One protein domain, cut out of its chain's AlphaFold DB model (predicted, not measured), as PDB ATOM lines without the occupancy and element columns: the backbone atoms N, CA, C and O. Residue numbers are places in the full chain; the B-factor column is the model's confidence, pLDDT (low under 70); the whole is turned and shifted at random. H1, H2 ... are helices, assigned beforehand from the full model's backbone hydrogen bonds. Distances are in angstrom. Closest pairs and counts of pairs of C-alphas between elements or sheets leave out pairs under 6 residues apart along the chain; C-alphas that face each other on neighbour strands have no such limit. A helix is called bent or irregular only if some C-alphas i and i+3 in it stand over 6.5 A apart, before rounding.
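What this domain is: This is residues 3 to 132 of the 132 residues of the protein "HDOD domain-containing protein" of Pseudomonas sp. K5002 (UniProt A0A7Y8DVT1). Two lobes sit end to end along the longest axis: a smaller one of H2 and the bent helix H3, and a larger one built round H5. In the smaller lobe arm H3a folds back beside H2 as a helical hairpin and arm H3b crosses the beginning of H2; in the larger lobe H1, H4 and H7 pack on H5, and the short helices H6 and H8 lie at the far end. The printed part has 130 residues with eight named helices, H1 to H8 in chain order, and no named strand: the class is all helix, and the helix packing is mostly crossed. It is only just loose, close to compact, with a radius of gyration of the C-alphas of 17.1 A and spans of 53 by 37 by 26 A.

Where its parts are: The longest helix by residues is H3, residues 42 to 63, assigned as one helix by its hydrogen bonds but bent: C-alphas 51 and 54 are 7.6 A apart. Its arms are H3a, residues 42 to 51, 14.2 A long from C-alpha 42 at (-5.336, -16.107, 2.991), and H3b, residues 54 to 63, 14.4 A long. Before it come H1, residues 9 to 18, 14.0 A, beginning at C-alpha 9 at (-23.822, -47.361, 0.976), and H2, residues 21 to 35, 21.0 A. After it come H4, residues 68 to 78, 16.1 A, and H5, residues 87 to 100, 20.0 A. H6, residues 108 to 112, H7, residues 114 to 119, and H8, residues 123 to 130, are shorter; H8 ends at C-alpha 130 at (-9.930, -45.399, 12.364).

How they stand to each other: H3a and H3b stand at a steep tilt of 59 degrees. H2 and H3a form a hairpin at 38 degrees, with Asp 23 and Leu 49 closest at 6.3 A between C-alphas. H3b touches residues 21 to 26 of H2, about perpendicular at 78 degrees, with C-alphas 22 and 57 closest at 3.3 A. H3b is close to H4 but not clearly touching, C-alphas 61 and 71 being 7.4 A apart. The hub is H5, which touches four helices. Its closest C-alphas are Asn 93 to Ile 77 of H4, 4.4 A, Leu 90 to Thr 115 of H7, 5.6 A, Met 92 to Cys 12 of H1, 6.7 A, and Leu 98 to Leu 110 of H6, 7.4 A, which only just touches with 3 pairs within 8 A. H1 touches H4 at a steep tilt of 66 degrees, with C-alphas 15 and 74 closest at 5.2 A. H6 and H8 only just touch, with 3 pairs within 8 A, C-alphas 111 and 123 closest at 5.3 A. H2 and H5 are apart. Every O i to N i+4 pair is within hydrogen-bond range in H1, H2, H3a, H3b, H5, H6, H7 and H8, and 5 of 7 in H4.

The domain as a whole: The C-alphas farthest apart, Gly 37 and Lys 120, are 53.5 A apart. The printed part has no cut, and no link is long. Residues 32 to 37, of which 32 to 35 belong to H2, and residues 63 to 68 stand free. The mean pLDDT of the printed part is 93.4, with residues 82 to 83 and 132 under 70.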
ATOM      1  N   ARG A   3     -21.953 -49.739   4.890       94.94
ATOM      2  CA  ARG A   3     -21.802 -51.177   4.574       94.94
ATOM      3  C   ARG A   3     -21.862 -52.090   5.802       94.94
ATOM      4  O   ARG A   3     -22.459 -53.150   5.748       94.94
ATOM      5  N   MET A   4     -21.249 -51.673   6.911       94.25
ATOM      6  CA  MET A   4     -21.231 -52.448   8.161       94.25
ATOM      7  C   MET A   4     -22.630 -52.566   8.781       94.25
ATOM      8  O   MET A   4     -22.892 -53.493   9.535       94.25
ATOM      9  N   LEU A   5     -23.512 -51.611   8.482       95.00
ATOM     10  CA  LEU A   5     -24.853 -51.507   9.051       95.00
ATOM     11  C   LEU A   5     -25.955 -51.926   8.071       95.00
ATOM     12  O   LEU A   5     -27.121 -51.688   8.386       95.00
ATOM     13  N   ASP A   6     -25.575 -52.513   6.931       95.88
ATOM     14  CA  ASP A   6     -26.471 -52.973   5.864       95.88
ATOM     15  C   ASP A   6     -27.434 -51.875   5.365       95.88
ATOM     16  O   ASP A   6     -28.646 -52.045   5.286       95.88
ATOM     17  N   LEU A   7     -26.878 -50.686   5.110       95.94
ATOM     18  CA  LEU A   7     -27.601 -49.531   4.564       95.94
ATOM     19  C   LEU A   7     -27.201 -49.272   3.106       95.94
ATOM     20  O   LEU A   7     -26.184 -49.790   2.639       95.94
ATOM     21  N   ASP A   8     -27.936 -48.385   2.423       95.81
ATOM     22  CA  ASP A   8     -27.589 -47.896   1.081       95.81
ATOM     23  C   ASP A   8     -26.248 -47.140   1.105       95.81
ATOM     24  O   ASP A   8     -26.153 -45.925   1.329       95.81
ATOM     25  N   HIS A   9     -25.169 -47.894   0.904       95.62
ATOM     26  CA  HIS A   9     -23.822 -47.361   0.976       95.62
ATOM     27  C   HIS A   9     -23.485 -46.470  -0.215       95.62
ATOM     28  O   HIS A   9     -22.621 -45.609  -0.071       95.62
ATOM     29  N   GLU A  10     -24.111 -46.667  -1.377       96.31
ATOM     30  CA  GLU A  10     -23.852 -45.863  -2.574       96.31
ATOM     31  C   GLU A  10     -24.382 -44.448  -2.380       96.31
ATOM     32  O   GLU A  10     -23.684 -43.470  -2.665       96.31
ATOM     33  N   ARG A  11     -25.572 -44.326  -1.788       95.69
ATOM     34  CA  ARG A  11     -26.156 -43.030  -1.452       95.69
ATOM     35  C   ARG A  11     -25.388 -42.327  -0.341       95.69
ATOM     36  O   ARG A  11     -25.098 -41.139  -0.471       95.69
ATOM     37  N   CYS A  12     -25.004 -43.042   0.719       97.19
ATOM     38  CA  CYS A  12     -24.150 -42.478   1.769       97.19
ATOM     39  C   CYS A  12     -22.784 -42.035   1.221       97.19
ATOM     40  O   CYS A  12     -22.302 -40.959   1.568       97.19
ATOM     41  N   TYR A  13     -22.170 -42.831   0.342       96.50
ATOM     42  CA  TYR A  13     -20.907 -42.481  -0.305       96.50
ATOM     43  C   TYR A  13     -21.053 -41.226  -1.171       96.50
ATOM     44  O   TYR A  13     -20.276 -40.285  -1.022       96.50
ATOM     45  N   SER A  14     -22.108 -41.164  -1.988       96.00
ATOM     46  CA  SER A  14     -22.439 -39.998  -2.814       96.00
ATOM     47  C   SER A  14     -22.654 -38.738  -1.969       96.00
ATOM     48  O   SER A  14     -22.122 -37.676  -2.288       96.00
ATOM     49  N   ALA A  15     -23.380 -38.841  -0.852       96.50
ATOM     50  CA  ALA A  15     -23.560 -37.729   0.081       96.50
ATOM     51  C   ALA A  15     -22.219 -37.281   0.686       96.50
ATOM     52  O   ALA A  15     -21.947 -36.085   0.787       96.50
ATOM     53  N   GLY A  16     -21.365 -38.242   1.048       95.62
ATOM     54  CA  GLY A  16     -20.038 -37.995   1.599       95.62
ATOM     55  C   GLY A  16     -19.131 -37.231   0.639       95.62
ATOM     56  O   GLY A  16     -18.537 -36.237   1.039       95.62
ATOM     57  N   ILE A  17     -19.051 -37.618  -0.632       94.50
ATOM     58  CA  ILE A  17     -18.192 -36.915  -1.602       94.50
ATOM     59  C   ILE A  17     -18.755 -35.537  -1.997       94.50
ATOM     60  O   ILE A  17     -17.995 -34.607  -2.245       94.50
ATOM     61  N   LEU A  18     -20.083 -35.366  -2.004       94.88
ATOM     62  CA  LEU A  18     -20.733 -34.122  -2.437       94.88
ATOM     63  C   LEU A  18     -20.851 -33.055  -1.338       94.88
ATOM     64  O   LEU A  18     -21.271 -31.929  -1.625       94.88
ATOM     65  N   HIS A  19     -20.503 -33.359  -0.084       94.12
ATOM     66  CA  HIS A  19     -20.735 -32.412   1.009       94.12
ATOM     67  C   HIS A  19     -19.896 -31.130   0.879       94.12
ATOM     68  O   HIS A  19     -20.447 -30.038   1.029       94.12
ATOM     69  N   ARG A  20     -18.623 -31.250   0.466       93.50
ATOM     70  CA  ARG A  20     -17.683 -30.129   0.235       93.50
ATOM     71  C   ARG A  20     -17.797 -29.479  -1.140       93.50
ATOM     72  O   ARG A  20     -17.003 -28.604  -1.468       93.50
ATOM     73  N   LEU A  21     -18.777 -29.876  -1.953       92.69
ATOM     74  CA  LEU A  21     -18.927 -29.353  -3.310       92.69
ATOM     75  C   LEU A  21     -19.047 -27.817  -3.341       92.69
ATOM     76  O   LEU A  21     -18.511 -27.183  -4.244       92.69
ATOM     77  N   GLY A  22     -19.725 -27.227  -2.350       92.44
ATOM     78  CA  GLY A  22     -19.854 -25.772  -2.230       92.44
ATOM     79  C   GLY A  22     -18.515 -25.074  -2.027       92.44
ATOM     80  O   GLY A  22     -18.197 -24.147  -2.763       92.44
ATOM     81  N   ASP A  23     -17.714 -25.573  -1.086       94.38
ATOM     82  CA  ASP A  23     -16.401 -25.010  -0.767       94.38
ATOM     83  C   ASP A  23     -15.440 -25.141  -1.954       94.38
ATOM     84  O   ASP A  23     -14.752 -24.189  -2.305       94.38
ATOM     85  N   LEU A  24     -15.439 -26.295  -2.630       96.00
ATOM     86  CA  LEU A  24     -14.598 -26.532  -3.808       96.00
ATOM     87  C   LEU A  24     -14.975 -25.628  -4.988       96.00
ATOM     88  O   LEU A  24     -14.101 -25.090  -5.665       96.00
ATOM     89  N   ALA A  25     -16.271 -25.444  -5.241       95.94
ATOM     90  CA  ALA A  25     -16.732 -24.572  -6.315       95.94
ATOM     91  C   ALA A  25     -16.465 -23.089  -6.007       95.94
ATOM     92  O   ALA A  25     -16.113 -22.329  -6.908       95.94
ATOM     93  N   LEU A  26     -16.565 -22.688  -4.737       96.56
ATOM     94  CA  LEU A  26     -16.188 -21.348  -4.301       96.56
ATOM     95  C   LEU A  26     -14.680 -21.115  -4.445       96.56
ATOM     96  O   LEU A  26     -14.290 -20.115  -5.039       96.56
ATOM     97  N   LEU A  27     -13.837 -22.059  -4.011       97.06
ATOM     98  CA  LEU A  27     -12.385 -21.999  -4.227       97.06
ATOM     99  C   LEU A  27     -12.033 -21.849  -5.704       97.06
ATOM    100  O   LEU A  27     -11.138 -21.082  -6.048       97.06
ATOM    101  N   ARG A  28     -12.763 -22.531  -6.594       97.19
ATOM    102  CA  ARG A  28     -12.571 -22.356  -8.033       97.19
ATOM    103  C   ARG A  28     -12.867 -20.924  -8.482       97.19
ATOM    104  O   ARG A  28     -12.086 -20.374  -9.249       97.19
ATOM    105  N   CYS A  29     -13.941 -20.316  -7.983       96.00
ATOM    106  CA  CYS A  29     -14.274 -18.925  -8.299       96.00
ATOM    107  C   CYS A  29     -13.194 -17.952  -7.799       96.00
ATOM    108  O   CYS A  29     -12.803 -17.046  -8.530       96.00
ATOM    109  N   LEU A  30     -12.684 -18.159  -6.579       96.75
ATOM    110  CA  LEU A  30     -11.593 -17.353  -6.016       96.75
ATOM    111  C   LEU A  30     -10.296 -17.513  -6.826       96.75
ATOM    112  O   LEU A  30      -9.595 -16.541  -7.089       96.75
ATOM    113  N   GLN A  31     -10.006 -18.730  -7.293       96.94
ATOM    114  CA  GLN A  31      -8.865 -18.990  -8.165       96.94
ATOM    115  C   GLN A  31      -9.001 -18.286  -9.522       96.94
ATOM    116  O   GLN A  31      -8.024 -17.728 -10.019       96.94
ATOM    117  N   ASP A  32     -10.189 -18.311 -10.128       97.81
ATOM    118  CA  ASP A  32     -10.438 -17.623 -11.398       97.81
ATOM    119  C   ASP A  32     -10.299 -16.094 -11.238       97.81
ATOM    120  O   ASP A  32      -9.792 -15.430 -12.140       97.81
ATOM    121  N   TRP A  33     -10.656 -15.542 -10.069       96.88
ATOM    122  CA  TRP A  33     -10.416 -14.134  -9.726       96.88
ATOM    123  C   TRP A  33      -8.922 -13.788  -9.665       96.88
ATOM    124  O   TRP A  33      -8.495 -12.830 -10.312       96.88
ATOM    125  N   LEU A  34      -8.115 -14.601  -8.973       96.81
ATOM    126  CA  LEU A  34      -6.655 -14.430  -8.921       96.81
ATOM    127  C   LEU A  34      -6.020 -14.495 -10.318       96.81
ATOM    128  O   LEU A  34      -5.187 -13.664 -10.676       96.81
ATOM    129  N   LEU A  35      -6.441 -15.457 -11.143       97.19
ATOM    130  CA  LEU A  35      -5.955 -15.590 -12.522       97.19
ATOM    131  C   LEU A  35      -6.351 -14.404 -13.411       97.19
ATOM    132  O   LEU A  35      -5.652 -14.109 -14.379       97.19
ATOM    133  N   GLY A  36      -7.446 -13.718 -13.082       97.31
ATOM    134  CA  GLY A  36      -7.877 -12.481 -13.730       97.31
ATOM    135  C   GLY A  36      -7.097 -11.233 -13.304       97.31
ATOM    136  O   GLY A  36      -7.427 -10.144 -13.769       97.31
ATOM    137  N   GLY A  37      -6.089 -11.368 -12.435       97.06
ATOM    138  CA  GLY A  37      -5.321 -10.250 -11.881       97.06
ATOM    139  C   GLY A  37      -5.957  -9.610 -10.647       97.06
ATOM    140  O   GLY A  37      -5.517  -8.545 -10.224       97.06
ATOM    141  N   GLY A  38      -6.996 -10.233 -10.085       95.94
ATOM    142  CA  GLY A  38      -7.524  -9.853  -8.785       95.94
ATOM    143  C   GLY A  38      -6.574 -10.247  -7.654       95.94
ATOM    144  O   GLY A  38      -5.796 -11.190  -7.782       95.94
ATOM    145  N   GLU A  39      -6.659  -9.546  -6.530       95.31
ATOM    146  CA  GLU A  39      -5.876  -9.841  -5.327       95.31
ATOM    147  C   GLU A  39      -6.773 -10.493  -4.269       95.31
ATOM    148  O   GLU A  39      -7.922 -10.083  -4.082       95.31
ATOM    149  N   LEU A  40      -6.255 -11.528  -3.609       95.69
ATOM    150  CA  LEU A  40      -6.833 -12.180  -2.434       95.69
ATOM    151  C   LEU A  40      -5.681 -12.650  -1.549       95.69
ATOM    152  O   LEU A  40      -4.725 -13.240  -2.055       95.69
ATOM    153  N   ASP A  41      -5.793 -12.421  -0.248       95.94
ATOM    154  CA  ASP A  41      -4.922 -13.020   0.756       95.94
ATOM    155  C   ASP A  41      -5.611 -14.209   1.450       95.94
ATOM    156  O   ASP A  41      -6.787 -14.516   1.218       95.94
ATOM    157  N   ASP A  42      -4.854 -14.914   2.289       95.50
ATOM    158  CA  ASP A  42      -5.336 -16.107   2.991       95.50
ATOM    159  C   ASP A  42      -6.513 -15.797   3.935       95.50
ATOM    160  O   ASP A  42      -7.406 -16.633   4.106       95.50
ATOM    161  N   GLU A  43      -6.545 -14.594   4.518       97.19
ATOM    162  CA  GLU A  43      -7.627 -14.143   5.398       97.19
ATOM    163  C   GLU A  43      -8.926 -13.969   4.603       97.19
ATOM    164  O   GLU A  43      -9.936 -14.593   4.938       97.19
ATOM    165  N   ALA A  44      -8.884 -13.246   3.481       96.06
ATOM    166  CA  ALA A  44     -10.029 -13.049   2.599       96.06
ATOM    167  C   ALA A  44     -10.554 -14.371   2.011       96.06
ATOM    168  O   ALA A  44     -11.769 -14.548   1.849       96.06
ATOM    169  N   ILE A  45      -9.669 -15.329   1.710       96.25
ATOM    170  CA  ILE A  45     -10.062 -16.677   1.274       96.25
ATOM    171  C   ILE A  45     -10.811 -17.404   2.398       96.25
ATOM    172  O   ILE A  45     -11.882 -17.973   2.159       96.25
ATOM    173  N   GLY A  46     -10.273 -17.372   3.621       96.44
ATOM    174  CA  GLY A  46     -10.896 -17.969   4.800       96.44
ATOM    175  C   GLY A  46     -12.275 -17.378   5.100       96.44
ATOM    176  O   GLY A  46     -13.248 -18.126   5.251       96.44
ATOM    177  N   GLU A  47     -12.388 -16.049   5.109       96.62
ATOM    178  CA  GLU A  47     -13.652 -15.335   5.312       96.62
ATOM    179  C   GLU A  47     -14.669 -15.648   4.215       96.62
ATOM    180  O   GLU A  47     -15.845 -15.897   4.504       96.62
ATOM    181  N   SER A  48     -14.226 -15.707   2.956       96.19
ATOM    182  CA  SER A  48     -15.091 -16.049   1.826       96.19
ATOM    183  C   SER A  48     -15.656 -17.459   1.971       96.19
ATOM    184  O   SER A  48     -16.863 -17.666   1.823       96.19
ATOM    185  N   LEU A  49     -14.807 -18.434   2.306       95.88
ATOM    186  CA  LEU A  49     -15.225 -19.814   2.553       95.88
ATOM    187  C   LEU A  49     -16.235 -19.910   3.694       95.88
ATOM    188  O   LEU A  49     -17.272 -20.560   3.541       95.88
ATOM    189  N   TYR A  50     -15.950 -19.248   4.815       94.06
ATOM    190  CA  TYR A  50     -16.834 -19.226   5.976       94.06
ATOM    191  C   TYR A  50     -18.198 -18.602   5.646       94.06
ATOM    192  O   TYR A  50     -19.240 -19.170   5.976       94.06
ATOM    193  N   THR A  51     -18.194 -17.470   4.942       94.88
ATOM    194  CA  THR A  51     -19.396 -16.675   4.663       94.88
ATOM    195  C   THR A  51     -20.264 -17.302   3.577       94.88
ATOM    196  O   THR A  51     -21.490 -17.351   3.699       94.88
ATOM    197  N   PHE A  52     -19.649 -17.795   2.501       95.00
ATOM    198  CA  PHE A  52     -20.371 -18.161   1.283       95.00
ATOM    199  C   PHE A  52     -20.419 -19.668   1.013       95.00
ATOM    200  O   PHE A  52     -21.331 -20.110   0.311       95.00
ATOM    201  N   GLY A  53     -19.511 -20.479   1.566       92.75
ATOM    202  CA  GLY A  53     -19.356 -21.895   1.192       92.75
ATOM    203  C   GLY A  53     -20.634 -22.725   1.357       92.75
ATOM    204  O   GLY A  53     -21.064 -23.433   0.437       92.75
ATOM    205  N   ALA A  54     -21.316 -22.576   2.498       89.88
ATOM    206  CA  ALA A  54     -22.552 -23.303   2.789       89.88
ATOM    207  C   ALA A  54     -23.713 -22.900   1.860       89.88
ATOM    208  O   ALA A  54     -24.372 -23.768   1.271       89.88
ATOM    209  N   ALA A  55     -23.951 -21.594   1.698       92.12
ATOM    210  CA  ALA A  55     -25.023 -21.069   0.853       92.12
ATOM    211  C   ALA A  55     -24.784 -21.404  -0.627       92.12
ATOM    212  O   ALA A  55     -25.694 -21.877  -1.315       92.12
ATOM    213  N   TYR A  56     -23.540 -21.256  -1.090       94.19
ATOM    214  CA  TYR A  56     -23.126 -21.610  -2.443       94.19
ATOM    215  C   TYR A  56     -23.342 -23.103  -2.718       94.19
ATOM    216  O   TYR A  56     -23.975 -23.475  -3.708       94.19
ATOM    217  N   GLY A  57     -22.907 -23.973  -1.800       93.31
ATOM    218  CA  GLY A  57     -23.131 -25.415  -1.900       93.31
ATOM    219  C   GLY A  57     -24.612 -25.789  -1.951       93.31
ATOM    220  O   GLY A  57     -25.010 -26.624  -2.763       93.31
ATOM    221  N   SER A  58     -25.449 -25.152  -1.130       92.06
ATOM    222  CA  SER A  58     -26.902 -25.362  -1.151       92.06
ATOM    223  C   SER A  58     -27.525 -24.979  -2.502       92.06
ATOM    224  O   SER A  58     -28.277 -25.764  -3.098       92.06
ATOM    225  N   ALA A  59     -27.158 -23.810  -3.036       94.25
ATOM    226  CA  ALA A  59     -27.626 -23.336  -4.335       94.25
ATOM    227  C   ALA A  59     -27.179 -24.264  -5.476       94.25
ATOM    228  O   ALA A  59     -27.984 -24.620  -6.341       94.25
ATOM    229  N   LEU A  60     -25.923 -24.718  -5.455       95.06
ATOM    230  CA  LEU A  60     -25.363 -25.596  -6.479       95.06
ATOM    231  C   LEU A  60     -26.062 -26.961  -6.515       95.06
ATOM    232  O   LEU A  60     -26.496 -27.404  -7.578       95.06
ATOM    233  N   ARG A  61     -26.272 -27.593  -5.353       94.88
ATOM    234  CA  ARG A  61     -27.002 -28.872  -5.247       94.88
ATOM    235  C   ARG A  61     -28.451 -28.758  -5.731       94.88
ATOM    236  O   ARG A  61     -28.988 -29.708  -6.299       94.88
ATOM    237  N   THR A  62     -29.076 -27.598  -5.525       93.94
ATOM    238  CA  THR A  62     -30.421 -27.303  -6.042       93.94
ATOM    239  C   THR A  62     -30.405 -27.161  -7.565       93.94
ATOM    240  O   THR A  62     -31.227 -27.771  -8.247       93.94
ATOM    241  N   ARG A  63     -29.433 -26.428  -8.123       95.44
ATOM    242  CA  ARG A  63     -29.264 -26.252  -9.577       95.44
ATOM    243  C   ARG A  63     -28.973 -27.561 -10.307       95.44
ATOM    244  O   ARG A  63     -29.507 -27.778 -11.388       95.44
ATOM    245  N   TRP A  64     -28.184 -28.443  -9.701       95.00
ATOM    246  CA  TRP A  64     -27.904 -29.785 -10.224       95.00
ATOM    247  C   TRP A  64     -29.066 -30.763 -10.043       95.00
ATOM    248  O   TRP A  64     -28.968 -31.909 -10.472       95.00
ATOM    249  N   ARG A  65     -30.170 -30.320  -9.423       96.06
ATOM    250  CA  ARG A  65     -31.374 -31.122  -9.181       96.06
ATOM    251  C   ARG A  65     -31.069 -32.407  -8.414       96.06
ATOM    252  O   ARG A  65     -31.634 -33.458  -8.709       96.06
ATOM    253  N   LEU A  66     -30.184 -32.325  -7.418       95.56
ATOM    254  CA  LEU A  66     -29.895 -33.484  -6.583       95.56
ATOM    255  C   LEU A  66     -31.173 -33.962  -5.870       95.56
ATOM    256  O   LEU A  66     -31.923 -33.116  -5.349       95.56
ATOM    257  N   PRO A  67     -31.397 -35.290  -5.790       94.69
ATOM    258  CA  PRO A  67     -32.531 -35.863  -5.070       94.69
ATOM    259  C   PRO A  67     -32.656 -35.294  -3.653       94.69
ATOM    260  O   PRO A  67     -31.648 -34.999  -3.000       94.69
ATOM    261  N   LEU A  68     -33.891 -35.114  -3.174       92.25
ATOM    262  CA  LEU A  68     -34.154 -34.538  -1.850       92.25
ATOM    263  C   LEU A  68     -33.476 -35.360  -0.752       92.25
ATOM    264  O   LEU A  68     -32.836 -34.799   0.133       92.25
ATOM    265  N   GLU A  69     -33.550 -36.679  -0.871       93.00
ATOM    266  CA  GLU A  69     -32.973 -37.653   0.046       93.00
ATOM    267  C   GLU A  69     -31.454 -37.467   0.137       93.00
ATOM    268  O   GLU A  69     -30.883 -37.440   1.224       93.00
ATOM    269  N   LEU A  70     -30.788 -37.257  -1.002       95.38
ATOM    270  CA  LEU A  70     -29.346 -37.017  -1.045       95.38
ATOM    271  C   LEU A  70     -28.983 -35.682  -0.381       95.38
ATOM    272  O   LEU A  70     -28.021 -35.609   0.383       95.38
ATOM    273  N   ARG A  71     -29.775 -34.629  -0.621       94.44
ATOM    274  CA  ARG A  71     -29.582 -33.322   0.029       94.44
ATOM    275  C   ARG A  71     -29.783 -33.401   1.544       94.44
ATOM    276  O   ARG A  71     -29.014 -32.784   2.276       94.44
ATOM    277  N   GLN A  72     -30.751 -34.185   2.016       92.94
ATOM    278  CA  GLN A  72     -30.981 -34.429   3.443       92.94
ATOM    279  C   GLN A  72     -29.819 -35.193   4.091       92.94
ATOM    280  O   GLN A  72     -29.384 -34.831   5.182       92.94
ATOM    281  N   LEU A  73     -29.253 -36.195   3.410       95.62
ATOM    282  CA  LEU A  73     -28.058 -36.893   3.895       95.62
ATOM    283  C   LEU A  73     -26.830 -35.983   3.961       95.62
ATOM    284  O   LEU A  73     -26.051 -36.081   4.906       95.62
ATOM    285  N   ILE A  74     -26.673 -35.071   2.998       95.19
ATOM    286  CA  ILE A  74     -25.617 -34.053   3.048       95.19
ATOM    287  C   ILE A  74     -25.841 -33.102   4.231       95.19
ATOM    288  O   ILE A  74     -24.891 -32.788   4.937       95.19
ATOM    289  N   ALA A  75     -27.077 -32.669   4.492       92.62
ATOM    290  CA  ALA A  75     -27.383 -31.834   5.656       92.62
ATOM    291  C   ALA A  75     -27.044 -32.547   6.981       92.62
ATOM    292  O   ALA A  75     -26.442 -31.941   7.870       92.62
ATOM    293  N   ALA A  76     -27.320 -33.854   7.066       95.19
ATOM    294  CA  ALA A  76     -27.051 -34.677   8.245       95.19
ATOM    295  C   ALA A  76     -25.564 -34.732   8.658       95.19
ATOM    296  O   ALA A  76     -25.256 -34.972   9.826       95.19
ATOM    297  N   ILE A  77     -24.625 -34.473   7.741       94.75
ATOM    298  CA  ILE A  77     -23.177 -34.373   8.025       94.75
ATOM    299  C   ILE A  77     -22.867 -33.209   8.981       94.75
ATOM    300  O   ILE A  77     -21.945 -33.297   9.804       94.75
ATOM    301  N   TYR A  78     -23.626 -32.119   8.868       91.19
ATOM    302  CA  TYR A  78     -23.423 -30.895   9.640       91.19
ATOM    303  C   TYR A  78     -24.256 -30.895  10.913       91.19
ATOM    304  O   TYR A  78     -23.737 -30.603  11.986       91.19
ATOM    305  N   SER A  79     -25.534 -31.257  10.805       90.25
ATOM    306  CA  SER A  79     -26.463 -31.207  11.928       90.25
ATOM    307  C   SER A  79     -27.568 -32.245  11.786       90.25
ATOM    308  O   SER A  79     -27.979 -32.604  10.686       90.25
ATOM    309  N   LEU A  80     -28.062 -32.721  12.924       89.62
ATOM    310  CA  LEU A  80     -29.209 -33.615  13.020       89.62
ATOM    311  C   LEU A  80     -30.404 -32.819  13.560       89.62
ATOM    312  O   LEU A  80     -30.773 -32.935  14.731       89.62
ATOM    313  N   GLU A  81     -31.018 -32.004  12.709       76.31
ATOM    314  CA  GLU A  81     -32.210 -31.212  13.041       76.31
ATOM    315  C   GLU A  81     -33.497 -32.044  12.887       76.31
ATOM    316  O   GLU A  81     -33.553 -32.970  12.083       76.31
ATOM    317  N   GLY A  82     -34.544 -31.741  13.667       65.19
ATOM    318  CA  GLY A  82     -35.895 -32.276  13.419       65.19
ATOM    319  C   GLY A  82     -36.281 -33.606  14.088       65.19
ATOM    320  O   GLY A  82     -37.371 -34.108  13.837       65.19
ATOM    321  N   GLY A  83     -35.454 -34.169  14.976       67.62
ATOM    322  CA  GLY A  83     -35.841 -35.224  15.934       67.62
ATOM    323  C   GLY A  83     -36.042 -36.645  15.380       67.62
ATOM    324  O   GLY A  83     -35.661 -37.601  16.057       67.62
ATOM    325  N   VAL A  84     -36.582 -36.805  14.169       75.62
ATOM    326  CA  VAL A  84     -36.726 -38.102  13.487       75.62
ATOM    327  C   VAL A  84     -35.607 -38.253  12.462       75.62
ATOM    328  O   VAL A  84     -35.562 -37.533  11.467       75.62
ATOM    329  N   TYR A  85     -34.701 -39.200  12.704       84.19
ATOM    330  CA  TYR A  85     -33.529 -39.426  11.859       84.19
ATOM    331  C   TYR A  85     -33.596 -40.799  11.205       84.19
ATOM    332  O   TYR A  85     -33.817 -41.803  11.887       84.19
ATOM    333  N   SER A  86     -33.332 -40.860   9.901       92.94
ATOM    334  CA  SER A  86     -33.030 -42.135   9.256       92.94
ATOM    335  C   SER A  86     -31.707 -42.697   9.786       92.94
ATOM    336  O   SER A  86     -30.847 -41.966  10.295       92.94
ATOM    337  N   ARG A  87     -31.515 -44.012   9.655       95.81
ATOM    338  CA  ARG A  87     -30.244 -44.651  10.028       95.81
ATOM    339  C   ARG A  87     -29.096 -44.110   9.180       95.81
ATOM    340  O   ARG A  87     -28.007 -43.897   9.698       95.81
ATOM    341  N   GLU A  88     -29.352 -43.816   7.913       96.50
ATOM    342  CA  GLU A  88     -28.406 -43.203   6.991       96.50
ATOM    343  C   GLU A  88     -27.996 -41.806   7.464       96.50
ATOM    344  O   GLU A  88     -26.806 -41.511   7.486       96.50
ATOM    345  N   ALA A  89     -28.933 -40.969   7.923       96.31
ATOM    346  CA  ALA A  89     -28.615 -39.644   8.460       96.31
ATOM    347  C   ALA A  89     -27.719 -39.737   9.707       96.31
ATOM    348  O   ALA A  89     -26.717 -39.028   9.814       96.31
ATOM    349  N   LEU A  90     -28.025 -40.665  10.621       96.50
ATOM    350  CA  LEU A  90     -27.178 -40.943  11.782       96.50
ATOM    351  C   LEU A  90     -25.779 -41.422  11.363       96.50
ATOM    352  O   LEU A  90     -24.789 -41.017  11.971       96.50
ATOM    353  N   VAL A  91     -25.689 -42.260  10.324       96.81
ATOM    354  CA  VAL A  91     -24.419 -42.746   9.766       96.81
ATOM    355  C   VAL A  91     -23.611 -41.610   9.162       96.81
ATOM    356  O   VAL A  91     -22.418 -41.521   9.438       96.81
ATOM    357  N   MET A  92     -24.243 -40.727   8.388       97.44
ATOM    358  CA  MET A  92     -23.575 -39.561   7.812       97.44
ATOM    359  C   MET A  92     -23.016 -38.654   8.904       97.44
ATOM    360  O   MET A  92     -21.858 -38.248   8.836       97.44
ATOM    361  N   ASN A  93     -23.799 -38.399   9.952       96.75
ATOM    362  CA  ASN A  93     -23.361 -37.571  11.066       96.75
ATOM    363  C   ASN A  93     -22.219 -38.218  11.870       96.75
ATOM    364  O   ASN A  93     -21.231 -37.556  12.181       96.75
ATOM    365  N   LEU A  94     -22.321 -39.517  12.177       96.50
ATOM    366  CA  LEU A  94     -21.283 -40.260  12.899       96.50
ATOM    367  C   LEU A  94     -19.981 -40.342  12.091       96.50
ATOM    368  O   LEU A  94     -18.906 -40.132  12.645       96.50
ATOM    369  N   ALA A  95     -20.072 -40.599  10.784       96.06
ATOM    370  CA  ALA A  95     -18.916 -40.611   9.891       96.06
ATOM    371  C   ALA A  95     -18.242 -39.233   9.820       96.06
ATOM    372  O   ALA A  95     -17.019 -39.152   9.867       96.06
ATOM    373  N   ALA A  96     -19.026 -38.153   9.771       95.50
ATOM    374  CA  ALA A  96     -18.505 -36.791   9.763       95.50
ATOM    375  C   ALA A  96     -17.799 -36.419  11.074       95.50
ATOM    376  O   ALA A  96     -16.770 -35.752  11.055       95.50
ATOM    377  N   GLN A  97     -18.335 -36.846  12.221       95.31
ATOM    378  CA  GLN A  97     -17.667 -36.674  13.514       95.31
ATOM    379  C   GLN A  97     -16.365 -37.480  13.581       95.31
ATOM    380  O   GLN A  97     -15.348 -36.933  13.989       95.31
ATOM    381  N   LEU A  98     -16.375 -38.736  13.123       95.00
ATOM    382  CA  LEU A  98     -15.178 -39.581  13.075       95.00
ATOM    383  C   LEU A  98     -14.078 -38.961  12.200       95.00
ATOM    384  O   LEU A  98     -12.925 -38.944  12.611       95.00
ATOM    385  N   ALA A  99     -14.435 -38.425  11.031       93.25
ATOM    386  CA  ALA A  99     -13.498 -37.806  10.093       93.25
ATOM    387  C   ALA A  99     -12.920 -36.461  10.574       93.25
ATOM    388  O   ALA A  99     -11.925 -36.001  10.025       93.25
ATOM    389  N   ARG A 100     -13.551 -35.814  11.564       92.75
ATOM    390  CA  ARG A 100     -13.079 -34.554  12.159       92.75
ATOM    391  C   ARG A 100     -12.136 -34.751  13.344       92.75
ATOM    392  O   ARG A 100     -11.547 -33.770  13.782       92.75
ATOM    393  N   LEU A 101     -12.006 -35.975  13.861       93.62
ATOM    394  CA  LEU A 101     -11.069 -36.257  14.944       93.62
ATOM    395  C   LEU A 101      -9.634 -36.082  14.450       93.62
ATOM    396  O   LEU A 101      -9.246 -36.631  13.419       93.62
ATOM    397  N   THR A 102      -8.844 -35.351  15.223       90.62
ATOM    398  CA  THR A 102      -7.397 -35.250  15.041       90.62
ATOM    399  C   THR A 102      -6.697 -36.551  15.446       90.62
ATOM    400  O   THR A 102      -7.274 -37.431  16.094       90.62
ATOM    401  N   GLU A 103      -5.413 -36.684  15.104       85.00
ATOM    402  CA  GLU A 103      -4.614 -37.872  15.435       85.00
ATOM    403  C   GLU A 103      -4.560 -38.166  16.944       85.00
ATOM    404  O   GLU A 103      -4.476 -39.330  17.336       85.00
ATOM    405  N   HIS A 104      -4.676 -37.135  17.785       86.88
ATOM    406  CA  HIS A 104      -4.568 -37.235  19.242       86.88
ATOM    407  C   HIS A 104      -5.899 -37.507  19.955       86.88
ATOM    408  O   HIS A 104      -5.907 -38.024  21.070       86.88
ATOM    409  N   GLU A 105      -7.032 -37.171  19.343       90.31
ATOM    410  CA  GLU A 105      -8.346 -37.359  19.963       90.31
ATOM    411  C   GLU A 105      -8.798 -38.797  19.802       90.31
ATOM    412  O   GLU A 105      -8.825 -39.268  18.681       90.31
ATOM    413  N   GLY A 106      -9.190 -39.505  20.859       90.31
ATOM    414  CA  GLY A 106      -9.706 -40.876  20.775       90.31
ATOM    415  C   GLY A 106     -11.165 -40.982  20.286       90.31
ATOM    416  O   GLY A 106     -11.882 -39.991  20.169       90.31
ATOM    417  N   VAL A 107     -11.635 -42.199  19.982       95.25
ATOM    418  CA  VAL A 107     -13.032 -42.452  19.541       95.25
ATOM    419  C   VAL A 107     -14.001 -42.705  20.710       95.25
ATOM    420  O   VAL A 107     -15.189 -42.947  20.498       95.25
ATOM    421  N   GLU A 108     -13.535 -42.644  21.958       94.81
ATOM    422  CA  GLU A 108     -14.303 -42.973  23.166       94.81
ATOM    423  C   GLU A 108     -15.467 -42.009  23.392       94.81
ATOM    424  O   GLU A 108     -16.574 -42.440  23.730       94.81
ATOM    425  N   ALA A 109     -15.235 -40.707  23.202       93.31
ATOM    426  CA  ALA A 109     -16.287 -39.697  23.301       93.31
ATOM    427  C   ALA A 109     -17.360 -39.925  22.225       93.31
ATOM    428  O   ALA A 109     -18.558 -39.875  22.513       93.31
ATOM    429  N   LEU A 110     -16.925 -40.274  21.011       94.12
ATOM    430  CA  LEU A 110     -17.808 -40.560  19.889       94.12
ATOM    431  C   LEU A 110     -18.669 -41.807  20.136       94.12
ATOM    432  O   LEU A 110     -19.880 -41.766  19.921       94.12
ATOM    433  N   ALA A 111     -18.075 -42.880  20.667       95.00
ATOM    434  CA  ALA A 111     -18.770 -44.119  21.023       95.00
ATOM    435  C   ALA A 111     -19.869 -43.906  22.083       95.00
ATOM    436  O   ALA A 111     -20.900 -44.576  22.065       95.00
ATOM    437  N   LYS A 112     -19.671 -42.950  23.002       94.88
ATOM    438  CA  LYS A 112     -20.662 -42.563  24.027       94.88
ATOM    439  C   LYS A 112     -21.738 -41.605  23.489       94.88
ATOM    440  O   LYS A 112     -22.759 -41.378  24.147       94.88
ATOM    441  N   GLY A 113     -21.533 -41.053  22.293       93.44
ATOM    442  CA  GLY A 113     -22.413 -40.085  21.650       93.44
ATOM    443  C   GLY A 113     -23.811 -40.627  21.327       93.44
ATOM    444  O   GLY A 113     -24.066 -41.831  21.279       93.44
ATOM    445  N   LYS A 114     -24.765 -39.715  21.095       92.31
ATOM    446  CA  LYS A 114     -26.155 -40.062  20.732       92.31
ATOM    447  C   LYS A 114     -26.223 -40.886  19.441       92.31
ATOM    448  O   LYS A 114     -26.954 -41.869  19.390       92.31
ATOM    449  N   THR A 115     -25.466 -40.499  18.417       94.25
ATOM    450  CA  THR A 115     -25.461 -41.157  17.101       94.25
ATOM    451  C   THR A 115     -24.944 -42.589  17.172       94.25
ATOM    452  O   THR A 115     -25.612 -43.492  16.674       94.25
ATOM    453  N   ALA A 116     -23.824 -42.818  17.863       95.62
ATOM    454  CA  ALA A 116     -23.271 -44.152  18.092       95.62
ATOM    455  C   ALA A 116     -24.257 -45.065  18.842       95.62
ATOM    456  O   ALA A 116     -24.524 -46.183  18.398       95.62
ATOM    457  N   ARG A 117     -24.895 -44.556  19.909       94.56
ATOM    458  CA  ARG A 117     -25.918 -45.297  20.670       94.56
ATOM    459  C   ARG A 117     -27.131 -45.682  19.824       94.56
ATOM    460  O   ARG A 117     -27.547 -46.837  19.858       94.56
ATOM    461  N   LEU A 118     -27.686 -44.745  19.050       94.44
ATOM    462  CA  LEU A 118     -28.848 -45.011  18.191       94.44
ATOM    463  C   LEU A 118     -28.532 -46.005  17.064       94.44
ATOM    464  O   LEU A 118     -29.401 -46.777  16.666       94.44
ATOM    465  N   LEU A 119     -27.287 -46.017  16.583       95.62
ATOM    466  CA  LEU A 119     -26.813 -46.969  15.578       95.62
ATOM    467  C   LEU A 119     -26.335 -48.303  16.164       95.62
ATOM    468  O   LEU A 119     -26.030 -49.211  15.394       95.62
ATOM    469  N   LYS A 120     -26.267 -48.429  17.497       95.75
ATOM    470  CA  LYS A 120     -25.664 -49.573  18.203       95.75
ATOM    471  C   LYS A 120     -24.220 -49.848  17.752       95.75
ATOM    472  O   LYS A 120     -23.815 -50.997  17.620       95.75
ATOM    473  N   VAL A 121     -23.456 -48.784  17.508       96.00
ATOM    474  CA  VAL A 121     -22.038 -48.842  17.128       96.00
ATOM    475  C   VAL A 121     -21.199 -48.525  18.359       96.00
ATOM    476  O   VAL A 121     -21.379 -47.475  18.973       96.00
ATOM    477  N   GLY A 122     -20.303 -49.436  18.732       94.69
ATOM    478  CA  GLY A 122     -19.478 -49.324  19.924       94.69
ATOM    479  C   GLY A 122     -18.053 -48.856  19.643       94.69
ATOM    480  O   GLY A 122     -17.652 -48.539  18.520       94.69
ATOM    481  N   LEU A 123     -17.265 -48.831  20.719       94.75
ATOM    482  CA  LEU A 123     -15.837 -48.535  20.670       94.75
ATOM    483  C   LEU A 123     -15.056 -49.494  19.745       94.75
ATOM    484  O   LEU A 123     -14.242 -48.998  18.970       94.75
ATOM    485  N   PRO A 124     -15.285 -50.827  19.752       93.69
ATOM    486  CA  PRO A 124     -14.525 -51.745  18.901       93.69
ATOM    487  C   PRO A 124     -14.682 -51.449  17.405       93.69
ATOM    488  O   PRO A 124     -13.696 -51.464  16.663       93.69
ATOM    489  N   GLU A 125     -15.905 -51.153  16.960       94.06
ATOM    490  CA  GLU A 125     -16.202 -50.850  15.561       94.06
ATOM    491  C   GLU A 125     -15.550 -49.532  15.129       94.06
ATOM    492  O   GLU A 125     -14.919 -49.472  14.070       94.06
ATOM    493  N   LEU A 126     -15.659 -48.482  15.954       94.12
ATOM    494  CA  LEU A 126     -15.069 -47.170  15.666       94.12
ATOM    495  C   LEU A 126     -13.537 -47.216  15.661       94.12
ATOM    496  O   LEU A 126     -12.912 -46.666  14.754       94.12
ATOM    497  N   THR A 127     -12.928 -47.929  16.609       92.94
ATOM    498  CA  THR A 127     -11.470 -48.113  16.659       92.94
ATOM    499  C   THR A 127     -10.961 -48.869  15.436       92.94
ATOM    500  O   THR A 127      -9.900 -48.535  14.911       92.94
ATOM    501  N   ARG A 128     -11.708 -49.866  14.939       91.44
ATOM    502  CA  ARG A 128     -11.355 -50.571  13.697       91.44
ATOM    503  C   ARG A 128     -11.406 -49.635  12.489       91.44
ATOM    504  O   ARG A 128     -10.476 -49.638  11.692       91.44
ATOM    505  N   MET A 129     -12.463 -48.829  12.377       89.62
ATOM    506  CA  MET A 129     -12.645 -47.895  11.258       89.62
ATOM    507  C   MET A 129     -11.570 -46.810  11.196       89.62
ATOM    508  O   MET A 129     -11.235 -46.376  10.106       89.62
ATOM    509  N   ARG A 130     -11.003 -46.400  12.332       85.56
ATOM    510  CA  ARG A 130      -9.930 -45.399  12.364       85.56
ATOM    511  C   ARG A 130      -8.562 -45.917  11.907       85.56
ATOM    512  O   ARG A 130      -7.700 -45.127  11.554       85.56
ATOM    513  N   LYS A 131      -8.339 -47.232  11.959       78.62
ATOM    514  CA  LYS A 131      -7.073 -47.855  11.532       78.62
ATOM    515  C   LYS A 131      -7.014 -48.146  10.028       78.62
ATOM    516  O   LYS A 131      -6.009 -48.684   9.579       78.62
ATOM    517  N   THR A 132      -8.108 -47.898   9.305       60.62
ATOM    518  CA  THR A 132      -8.237 -48.131   7.857       60.62
ATOM    519  C   THR A 132      -7.991 -46.829   7.120       60.62
ATOM    520  O   THR A 132      -7.308 -46.882   6.080       60.62
TER     521      THR A 132